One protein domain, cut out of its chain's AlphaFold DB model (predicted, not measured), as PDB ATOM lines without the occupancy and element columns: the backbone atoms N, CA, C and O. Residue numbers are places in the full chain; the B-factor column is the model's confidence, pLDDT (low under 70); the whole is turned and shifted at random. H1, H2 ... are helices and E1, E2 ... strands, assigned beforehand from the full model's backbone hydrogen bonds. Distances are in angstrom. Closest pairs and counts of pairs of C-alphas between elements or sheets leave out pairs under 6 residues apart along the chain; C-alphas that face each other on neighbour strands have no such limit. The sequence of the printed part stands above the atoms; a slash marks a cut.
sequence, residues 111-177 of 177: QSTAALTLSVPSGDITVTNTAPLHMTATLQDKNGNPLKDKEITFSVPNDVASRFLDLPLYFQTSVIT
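This is residues 111 to 177 of the 177 residues of an uncharacterized protein of Shigella dysenteriae serotype 1 (strain Sd197) (UniProt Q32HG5). With little regular structure, this is an elongated, loose run of chain passing lengthwise several times: hairpin E1 and E2, then long unnamed stretches going out past small helix H1 and back. The printed part has 67 residues, 14 of them in E1, E2 and H1, in that order; class mixed, sheet antiparallel. The radius of gyration of the C-alphas is 14.3 A, the spans 40 by 21 by 19 A.

Find C-alpha 115 at (18.491, 36.226, -29.617); E1 runs from there to 119, 13.0 A. E2, residues 136 to 140, covers 12.7 A. H1, residues 158 to 161, ends at C-alpha 161 (12.272, 15.346, -44.374).

In the hairpin, look at N 117 and O 138, 2.9 A apart, within hydrogen-bond range; the strands' directions differ by 160 degrees. E1 and H1 are apart. H1 is too short for an O i to N i+4 pair; its one O i to N i+3 pair is within range.

The C-alphas of Ser 112 and Thr 128 are farthest apart, 41.6 A. The printed part has no cut; both links are long. pLDDT is under 70 at residues 123 to 130, 132 to 133 and 161 to 177.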
ATOM      1  N   GLN A 111      17.250  45.276 -31.642       95.23
ATOM      2  CA  GLN A 111      17.820  44.353 -32.624       95.23
ATOM      3  C   GLN A 111      19.290  44.013 -32.377       95.23
ATOM      4  O   GLN A 111      19.719  42.917 -32.735       95.23
ATOM      5  N   SER A 112      20.062  44.904 -31.755       96.26
ATOM      6  CA  SER A 112      21.487  44.665 -31.520       96.26
ATOM      7  C   SER A 112      21.750  43.579 -30.473       96.26
ATOM      8  O   SER A 112      22.824  42.979 -30.466       96.26
ATOM      9  N   THR A 113      20.762  43.292 -29.620       97.12
ATOM     10  CA  THR A 113      20.847  42.295 -28.544       97.12
ATOM     11  C   THR A 113      19.856  41.144 -28.717       97.12
ATOM     12  O   THR A 113      19.643  40.363 -27.790       97.12
ATOM     13  N   ALA A 114      19.257  41.025 -29.904       95.66
ATOM     14  CA  ALA A 114      18.277  39.999 -30.215       95.66
ATOM     15  C   ALA A 114      18.879  38.588 -30.231       95.66
ATOM     16  O   ALA A 114      19.925  38.344 -30.833       95.66
ATOM     17  N   ALA A 115      18.169  37.643 -29.619       96.08
ATOM     18  CA  ALA A 115      18.491  36.226 -29.617       96.08
ATOM     19  C   ALA A 115      17.286  35.406 -30.093       96.08
ATOM     20  O   ALA A 115      16.155  35.610 -29.646       96.08
ATOM     21  N   LEU A 116      17.546  34.461 -30.999       93.62
ATOM     22  CA  LEU A 116      16.566  33.477 -31.446       93.62
ATOM     23  C   LEU A 116      16.687  32.220 -30.585       93.62
ATOM     24  O   LEU A 116      17.759  31.627 -30.485       93.62
ATOM     25  N   THR A 117      15.576  31.791 -30.001       91.72
ATOM     26  CA  THR A 117      15.476  30.523 -29.275       91.72
ATOM     27  C   THR A 117      14.453  29.624 -29.951       91.72
ATOM     28  O   THR A 117      13.477  30.110 -30.518       91.72
ATOM     29  N   LEU A 118      14.684  28.312 -29.912       87.26
ATOM     30  CA  LEU A 118      13.764  27.303 -30.424       87.26
ATOM     31  C   LEU A 118      13.373  26.376 -29.276       87.26
ATOM     32  O   LEU A 118      14.229  25.725 -28.681       87.26
ATOM     33  N   SER A 119      12.080  26.313 -28.975       85.02
ATOM     34  CA  SER A 119      11.507  25.342 -28.050       85.02
ATOM     35  C   SER A 119      10.866  24.210 -28.845       85.02
ATOM     36  O   SER A 119       9.983  24.436 -29.679       85.02
ATOM     37  N   VAL A 120      11.340  22.992 -28.589       78.86
ATOM     38  CA  VAL A 120      10.808  21.750 -29.152       78.86
ATOM     39  C   VAL A 120      10.173  20.966 -28.000       78.86
ATOM     40  O   VAL A 120      10.784  20.899 -26.928       78.86
ATOM     41  N   PRO A 121       8.972  20.385 -28.174       73.85
ATOM     42  CA  PRO A 121       8.367  19.531 -27.159       73.85
ATOM     43  C   PRO A 121       9.325  18.415 -26.734       73.85
ATOM     44  O   PRO A 121       9.988  17.805 -27.574       73.85
ATOM     45  N   SER A 122       9.409  18.148 -25.431       71.98
ATOM     46  CA  SER A 122      10.192  17.029 -24.917       71.98
ATOM     47  C   SER A 122       9.519  15.697 -25.264       71.98
ATOM     48  O   SER A 122       8.315  15.530 -25.083       71.98
ATOM     49  N   GLY A 123      10.309  14.741 -25.750       67.77
ATOM     50  CA  GLY A 123       9.857  13.392 -26.089       67.77
ATOM     51  C   GLY A 123      10.517  12.858 -27.356       67.77
ATOM     52  O   GLY A 123      11.061  13.619 -28.156       67.77
ATOM     53  N   ASP A 124      10.466  11.540 -27.537       65.58
ATOM     54  CA  ASP A 124      10.927  10.911 -28.772       65.58
ATOM     55  C   ASP A 124       9.963  11.254 -29.914       65.58
ATOM     56  O   ASP A 124       8.774  10.934 -29.875       65.58
ATOM     57  N   ILE A 125      10.484  11.892 -30.962       63.20
ATOM     58  CA  ILE A 125       9.756  12.085 -32.217       63.20
ATOM     59  C   ILE A 125       9.927  10.803 -33.031       63.20
ATOM     60  O   ILE A 125      10.964  10.581 -33.659       63.20
ATOM     61  N   THR A 126       8.922   9.930 -33.009       62.80
ATOM     62  CA  THR A 126       8.910   8.718 -33.836       62.80
ATOM     63  C   THR A 126       8.303   9.002 -35.209       62.80
ATOM     64  O   THR A 126       7.418   9.842 -35.357       62.80
ATOM     65  N   VAL A 127       8.719   8.237 -36.223       62.90
ATOM     66  CA  VAL A 127       8.123   8.285 -37.578       62.90
ATOM     67  C   VAL A 127       6.644   7.876 -37.609       62.90
ATOM     68  O   VAL A 127       5.962   8.091 -38.600       62.90
ATOM     69  N   THR A 128       6.138   7.282 -36.525       61.67
ATOM     70  CA  THR A 128       4.730   6.900 -36.360       61.67
ATOM     71  C   THR A 128       3.877   7.998 -35.731       61.67
ATOM     72  O   THR A 128       2.661   7.827 -35.630       61.67
ATOM     73  N   ASN A 129       4.482   9.097 -35.267       61.75
ATOM     74  CA  ASN A 129       3.730  10.173 -34.648       61.75
ATOM     75  C   ASN A 129       2.897  10.893 -35.716       61.75
ATOM     76  O   ASN A 129       3.434  11.550 -36.602       61.75
ATOM     77  N   THR A 130       1.577  10.734 -35.640       63.80
ATOM     78  CA  THR A 130       0.618  11.359 -36.564       63.80
ATOM     79  C   THR A 130       0.120  12.714 -36.069       63.80
ATOM     80  O   THR A 130      -0.528  13.440 -36.821       63.80
ATOM     81  N   ALA A 131       0.423  13.077 -34.819       70.20
ATOM     82  CA  ALA A 131       0.058  14.370 -34.265       70.20
ATOM     83  C   ALA A 131       1.034  15.462 -34.746       70.20
ATOM     84  O   ALA A 131       2.249  15.240 -34.727       70.20
ATOM     85  N   PRO A 132       0.543  16.656 -35.132       66.74
ATOM     86  CA  PRO A 132       1.401  17.790 -35.457       66.74
ATOM     87  C   PRO A 132       2.354  18.131 -34.306       66.74
ATOM     88  O   PRO A 132       1.935  18.249 -33.152       66.74
ATOM     89  N   LEU A 133       3.636  18.330 -34.622       69.37
ATOM     90  CA  LEU A 133       4.619  18.808 -33.655       69.37
ATOM     91  C   LEU A 133       4.638  20.338 -33.647       69.37
ATOM     92  O   LEU A 133       5.035  20.969 -34.623       69.37
ATOM     93  N   HIS A 134       4.262  20.934 -32.521       70.78
ATOM     94  CA  HIS A 134       4.324  22.380 -32.340       70.78
ATOM     95  C   HIS A 134       5.713  22.792 -31.845       70.78
ATOM     96  O   HIS A 134       6.032  22.625 -30.671       70.78
ATOM     97  N   MET A 135       6.536  23.340 -32.736       76.04
ATOM     98  CA  MET A 135       7.786  24.015 -32.375       76.04
ATOM     99  C   MET A 135       7.548  25.517 -32.270       76.04
ATOM    100  O   MET A 135       6.859  26.093 -33.107       76.04
ATOM    101  N   THR A 136       8.135  26.153 -31.260       81.74
ATOM    102  CA  THR A 136       8.015  27.603 -31.064       81.74
ATOM    103  C   THR A 136       9.386  28.242 -31.182       81.74
ATOM    104  O   THR A 136      10.262  27.980 -30.359       81.74
ATOM    105  N   ALA A 137       9.576  29.084 -32.196       87.72
ATOM    106  CA  ALA A 137      10.719  29.982 -32.251       87.72
ATOM    107  C   ALA A 137      10.354  31.316 -31.598       87.72
ATOM    108  O   ALA A 137       9.247  31.822 -31.767       87.72
ATOM    109  N   THR A 138      11.273  31.882 -30.830       90.17
ATOM    110  CA  THR A 138      11.069  33.136 -30.109       90.17
ATOM    111  C   THR A 138      12.269  34.038 -30.339       90.17
ATOM    112  O   THR A 138      13.391  33.671 -29.986       90.17
ATOM    113  N   LEU A 139      12.022  35.203 -30.942       93.90
ATOM    114  CA  LEU A 139      13.020  36.239 -31.183       93.90
ATOM    115  C   LEU A 139      12.766  37.414 -30.238       93.90
ATOM    116  O   LEU A 139      11.786  38.145 -30.394       93.90
ATOM    117  N   GLN A 140      13.641  37.574 -29.249       95.75
ATOM    118  CA  GLN A 140      13.542  38.629 -28.242       95.75
ATOM    119  C   GLN A 140      14.895  39.303 -28.037       95.75
ATOM    120  O   GLN A 140      15.933  38.679 -28.247       95.75
ATOM    121  N   ASP A 141      14.884  40.566 -27.619       97.03
ATOM    122  CA  ASP A 141      16.087  41.255 -27.147       97.03
ATOM    123  C   ASP A 141      16.520  40.766 -25.751       97.03
ATOM    124  O   ASP A 141      15.839  39.966 -25.100       97.03
ATOM    125  N   LYS A 142      17.652  41.276 -25.248       97.34
ATOM    126  CA  LYS A 142      18.150  40.926 -23.902       97.34
ATOM    127  C   LYS A 142      17.178  41.269 -22.761       97.34
ATOM    128  O   LYS A 142      17.318  40.730 -21.667       97.34
ATOM    129  N   ASN A 143      16.237  42.189 -22.988       96.50
ATOM    130  CA  ASN A 143      15.237  42.633 -22.015       96.50
ATOM    131  C   ASN A 143      13.943  41.798 -22.106       96.50
ATOM    132  O   ASN A 143      12.987  42.056 -21.362       96.50
ATOM    133  N   GLY A 144      13.904  40.799 -22.995       95.88
ATOM    134  CA  GLY A 144      12.752  39.943 -23.249       95.88
ATOM    135  C   GLY A 144      11.668  40.613 -24.094       95.88
ATOM    136  O   GLY A 144      10.512  40.199 -24.036       95.88
ATOM    137  N   ASN A 145      11.994  41.680 -24.829       96.66
ATOM    138  CA  ASN A 145      11.043  42.321 -25.731       96.66
ATOM    139  C   ASN A 145      11.003  41.564 -27.061       96.66
ATOM    140  O   ASN A 145      12.055  41.405 -27.685       96.66
ATOM    141  N   PRO A 146       9.823  41.137 -27.539       94.48
ATOM    142  CA  PRO A 146       9.680  40.570 -28.873       94.48
ATOM    143  C   PRO A 146      10.113  41.559 -29.956       94.48
ATOM    144  O   PRO A 146       9.750  42.741 -29.925       94.48
ATOM    145  N   LEU A 147      10.843  41.058 -30.949       92.99
ATOM    146  CA  LEU A 147      11.097  41.802 -32.175       92.99
ATOM    147  C   LEU A 147       9.970  41.526 -33.167       92.99
ATOM    148  O   LEU A 147       9.930  40.461 -33.786       92.99
ATOM    149  N   LYS A 148       9.063  42.493 -33.315       83.56
ATOM    150  CA  LYS A 148       7.954  42.412 -34.273       83.56
ATOM    151  C   LYS A 148       8.465  42.496 -35.713       83.56
ATOM    152  O   LYS A 148       9.550  43.018 -35.972       83.56
ATOM    153  N   ASP A 149       7.670  41.954 -36.632       82.96
ATOM    154  CA  ASP A 149       7.865  42.050 -38.085       82.96
ATOM    155  C   ASP A 149       9.212  41.515 -38.601       82.96
ATOM    156  O   ASP A 149       9.710  41.924 -39.651       82.96
ATOM    157  N   LYS A 150       9.820  40.576 -37.865       86.22
ATOM    158  CA  LYS A 150      10.999  39.830 -38.319       86.22
ATOM    159  C   LYS A 150      10.590  38.468 -38.861       86.22
ATOM    160  O   LYS A 150       9.851  37.724 -38.220       86.22
ATOM    161  N   GLU A 151      11.104  38.138 -40.040       85.84
ATOM    162  CA  GLU A 151      10.913  36.825 -40.645       85.84
ATOM    163  C   GLU A 151      11.757  35.776 -39.907       85.84
ATOM    164  O   GLU A 151      12.954  35.962 -39.684       85.84
ATOM    165  N   ILE A 152      11.124  34.664 -39.528       84.98
ATOM    166  CA  ILE A 152      11.789  33.487 -38.967       84.98
ATOM    167  C   ILE A 152      11.513  32.316 -39.908       84.98
ATOM    168  O   ILE A 152      10.374  31.864 -40.032       84.98
ATOM    169  N   THR A 153      12.560  31.813 -40.559       80.42
ATOM    170  CA  THR A 153      12.474  30.647 -41.443       80.42
ATOM    171  C   THR A 153      12.806  29.373 -40.674       80.42
ATOM    172  O   THR A 153      13.833  29.291 -40.002       80.42
ATOM    173  N   PHE A 154      11.964  28.354 -40.821       77.09
ATOM    174  CA  PHE A 154      12.249  27.003 -40.350       77.09
ATOM    175  C   PHE A 154      12.719  26.151 -41.525       77.09
ATOM    176  O   PHE A 154      12.114  26.172 -42.596       77.09
ATOM    177  N   SER A 155      13.782  25.381 -41.323       77.03
ATOM    178  CA  SER A 155      14.233  24.372 -42.275       77.03
ATOM    179  C   SER A 155      14.419  23.043 -41.560       77.03
ATOM    180  O   SER A 155      14.825  22.986 -40.399       77.03
ATOM    181  N   VAL A 156      14.093  21.961 -42.261       74.56
ATOM    182  CA  VAL A 156      14.372  20.600 -41.806       74.56
ATOM    183  C   VAL A 156      15.413  19.998 -42.738       74.56
ATOM    184  O   VAL A 156      15.244  20.086 -43.956       74.56
ATOM    185  N   PRO A 157      16.492  19.403 -42.197       78.93
ATOM    186  CA  PRO A 157      17.474  18.691 -42.999       78.93
ATOM    187  C   PRO A 157      16.819  17.652 -43.923       78.93
ATOM    188  O   PRO A 157      15.878  16.956 -43.537       78.93
ATOM    189  N   ASN A 158      17.310  17.537 -45.159       74.44
ATOM    190  CA  ASN A 158      16.698  16.680 -46.186       74.44
ATOM    191  C   ASN A 158      16.611  15.196 -45.768       74.44
ATOM    192  O   ASN A 158      15.662  14.490 -46.121       74.44
ATOM    193  N   ASP A 159      17.588  14.715 -45.001       78.49
ATOM    194  CA  ASP A 159      17.634  13.355 -44.457       78.49
ATOM    195  C   ASP A 159      16.545  13.091 -43.406       78.49
ATOM    196  O   ASP A 159      16.136  11.944 -43.225       78.49
ATOM    197  N   VAL A 160      16.044  14.140 -42.752       71.03
ATOM    198  CA  VAL A 160      14.894  14.080 -41.845       71.03
ATOM    199  C   VAL A 160      13.597  14.183 -42.643       71.03
ATOM    200  O   VAL A 160      12.727  13.335 -42.474       71.03
ATOM    201  N   ALA A 161      13.480  15.146 -43.563       67.86
ATOM    202  CA  ALA A 161      12.272  15.346 -44.374       67.86
ATOM    203  C   ALA A 161      11.870  14.082 -45.159       67.86
ATOM    204  O   ALA A 161      10.701  13.704 -45.184       67.86
ATOM    205  N   SER A 162      12.851  13.369 -45.721       66.27
ATOM    206  CA  SER A 162      12.636  12.097 -46.432       66.27
ATOM    207  C   SER A 162      12.087  10.955 -45.563       66.27
ATOM    208  O   SER A 162      11.589   9.972 -46.102       66.27
ATOM    209  N   ARG A 163      12.130  11.062 -44.229       65.25
ATOM    210  CA  ARG A 163      11.569  10.059 -43.305       65.25
ATOM    211  C   ARG A 163      10.106  10.316 -42.940       65.25
ATOM    212  O   ARG A 163       9.489   9.458 -42.320       65.25
ATOM    213  N   PHE A 164       9.561  11.467 -43.336       60.87
ATOM    214  CA  PHE A 164       8.186  11.896 -43.068       60.87
ATOM    215  C   PHE A 164       7.365  12.035 -44.360       60.87
ATOM    216  O   PHE A 164       6.440  12.837 -44.402       60.87
ATOM    217  N   LEU A 165       7.694  11.266 -45.410       53.31
ATOM    218  CA  LEU A 165       7.102  11.360 -46.759       53.31
ATOM    219  C   LEU A 165       5.555  11.356 -46.801       53.31
ATOM    220  O   LEU A 165       5.000  11.862 -47.771       53.31
ATOM    221  N   ASP A 166       4.883  10.893 -45.739       53.97
ATOM    222  CA  ASP A 166       3.416  10.836 -45.626       53.97
ATOM    223  C   ASP A 166       2.822  11.704 -44.485       53.97
ATOM    224  O   ASP A 166       1.623  11.627 -44.209       53.97
ATOM    225  N   LEU A 167       3.626  12.532 -43.804       51.37
ATOM    226  CA  LEU A 167       3.195  13.362 -42.671       51.37
ATOM    227  C   LEU A 167       3.444  14.851 -42.951       51.37
ATOM    228  O   LEU A 167       4.595  15.259 -43.117       51.37
ATOM    229  N   PRO A 168       2.411  15.711 -42.955       52.31
ATOM    230  CA  PRO A 168       2.635  17.144 -43.060       52.31
ATOM    231  C   PRO A 168       3.299  17.662 -41.774       52.31
ATOM    232  O   PRO A 168       2.673  17.719 -40.715       52.31
ATOM    233  N   LEU A 169       4.571  18.071 -41.857       51.39
ATOM    234  CA  LEU A 169       5.191  18.891 -40.815       51.39
ATOM    235  C   LEU A 169       4.603  20.305 -40.907       51.39
ATOM    236  O   LEU A 169       4.938  21.079 -41.804       51.39
ATOM    237  N   TYR A 170       3.718  20.649 -39.977       50.77
ATOM    238  CA  TYR A 170       3.209  22.009 -39.839       50.77
ATOM    239  C   TYR A 170       4.148  22.827 -38.949       50.77
ATOM    240  O   TYR A 170       4.156  22.665 -37.730       50.77
ATOM    241  N   PHE A 171       4.910  23.743 -39.548       50.56
ATOM    242  CA  PHE A 171       5.575  24.813 -38.803       50.56
ATOM    243  C   PHE A 171       4.582  25.957 -38.634       50.56
ATOM    244  O   PHE A 171       4.193  26.602 -39.606       50.56
ATOM    245  N   GLN A 172       4.150  26.210 -37.406       40.68
ATOM    246  CA  GLN A 172       3.461  27.451 -37.081       40.68
ATOM    247  C   GLN A 172       4.521  28.506 -36.766       40.68
ATOM    248  O   GLN A 172       5.233  28.408 -35.767       40.68
ATOM    249  N   THR A 173       4.625  29.530 -37.610       38.74
ATOM    250  CA  THR A 173       5.280  30.776 -37.224       38.74
ATOM    251  C   THR A 173       4.377  31.466 -36.209       38.74
ATOM    252  O   THR A 173       3.351  32.050 -36.549       38.74
ATOM    253  N   SER A 174       4.731  31.386 -34.930       42.88
ATOM    254  CA  SER A 174       4.143  32.297 -33.952       42.88
ATOM    255  C   SER A 174       4.815  33.652 -34.139       42.88
ATOM    256  O   SER A 174       5.939  33.862 -33.687       42.88
ATOM    257  N   VAL A 175       4.144  34.564 -34.844       39.33
ATOM    258  CA  VAL A 175       4.466  35.990 -34.758       39.33
ATOM    259  C   VAL A 175       4.045  36.413 -33.355       39.33
ATOM    260  O   VAL A 175       2.856  36.560 -33.079       39.33
ATOM    261  N   ILE A 176       5.004  36.517 -32.435       46.89
ATOM    262  CA  ILE A 176       4.722  37.007 -31.085       46.89
ATOM    263  C   ILE A 176       4.398  38.495 -31.234       46.89
ATOM    264  O   ILE A 176       5.282  39.301 -31.529       46.89
ATOM    265  N   THR A 177       3.104  38.812 -31.138       40.27
ATOM    266  CA  THR A 177       2.570  40.179 -31.216       40.27
ATOM    267  C   THR A 177       2.847  40.947 -29.934       40.27
ATOM    268  O   THR A 177       2.943  40.311 -28.863       40.27
TER     269      THR A 177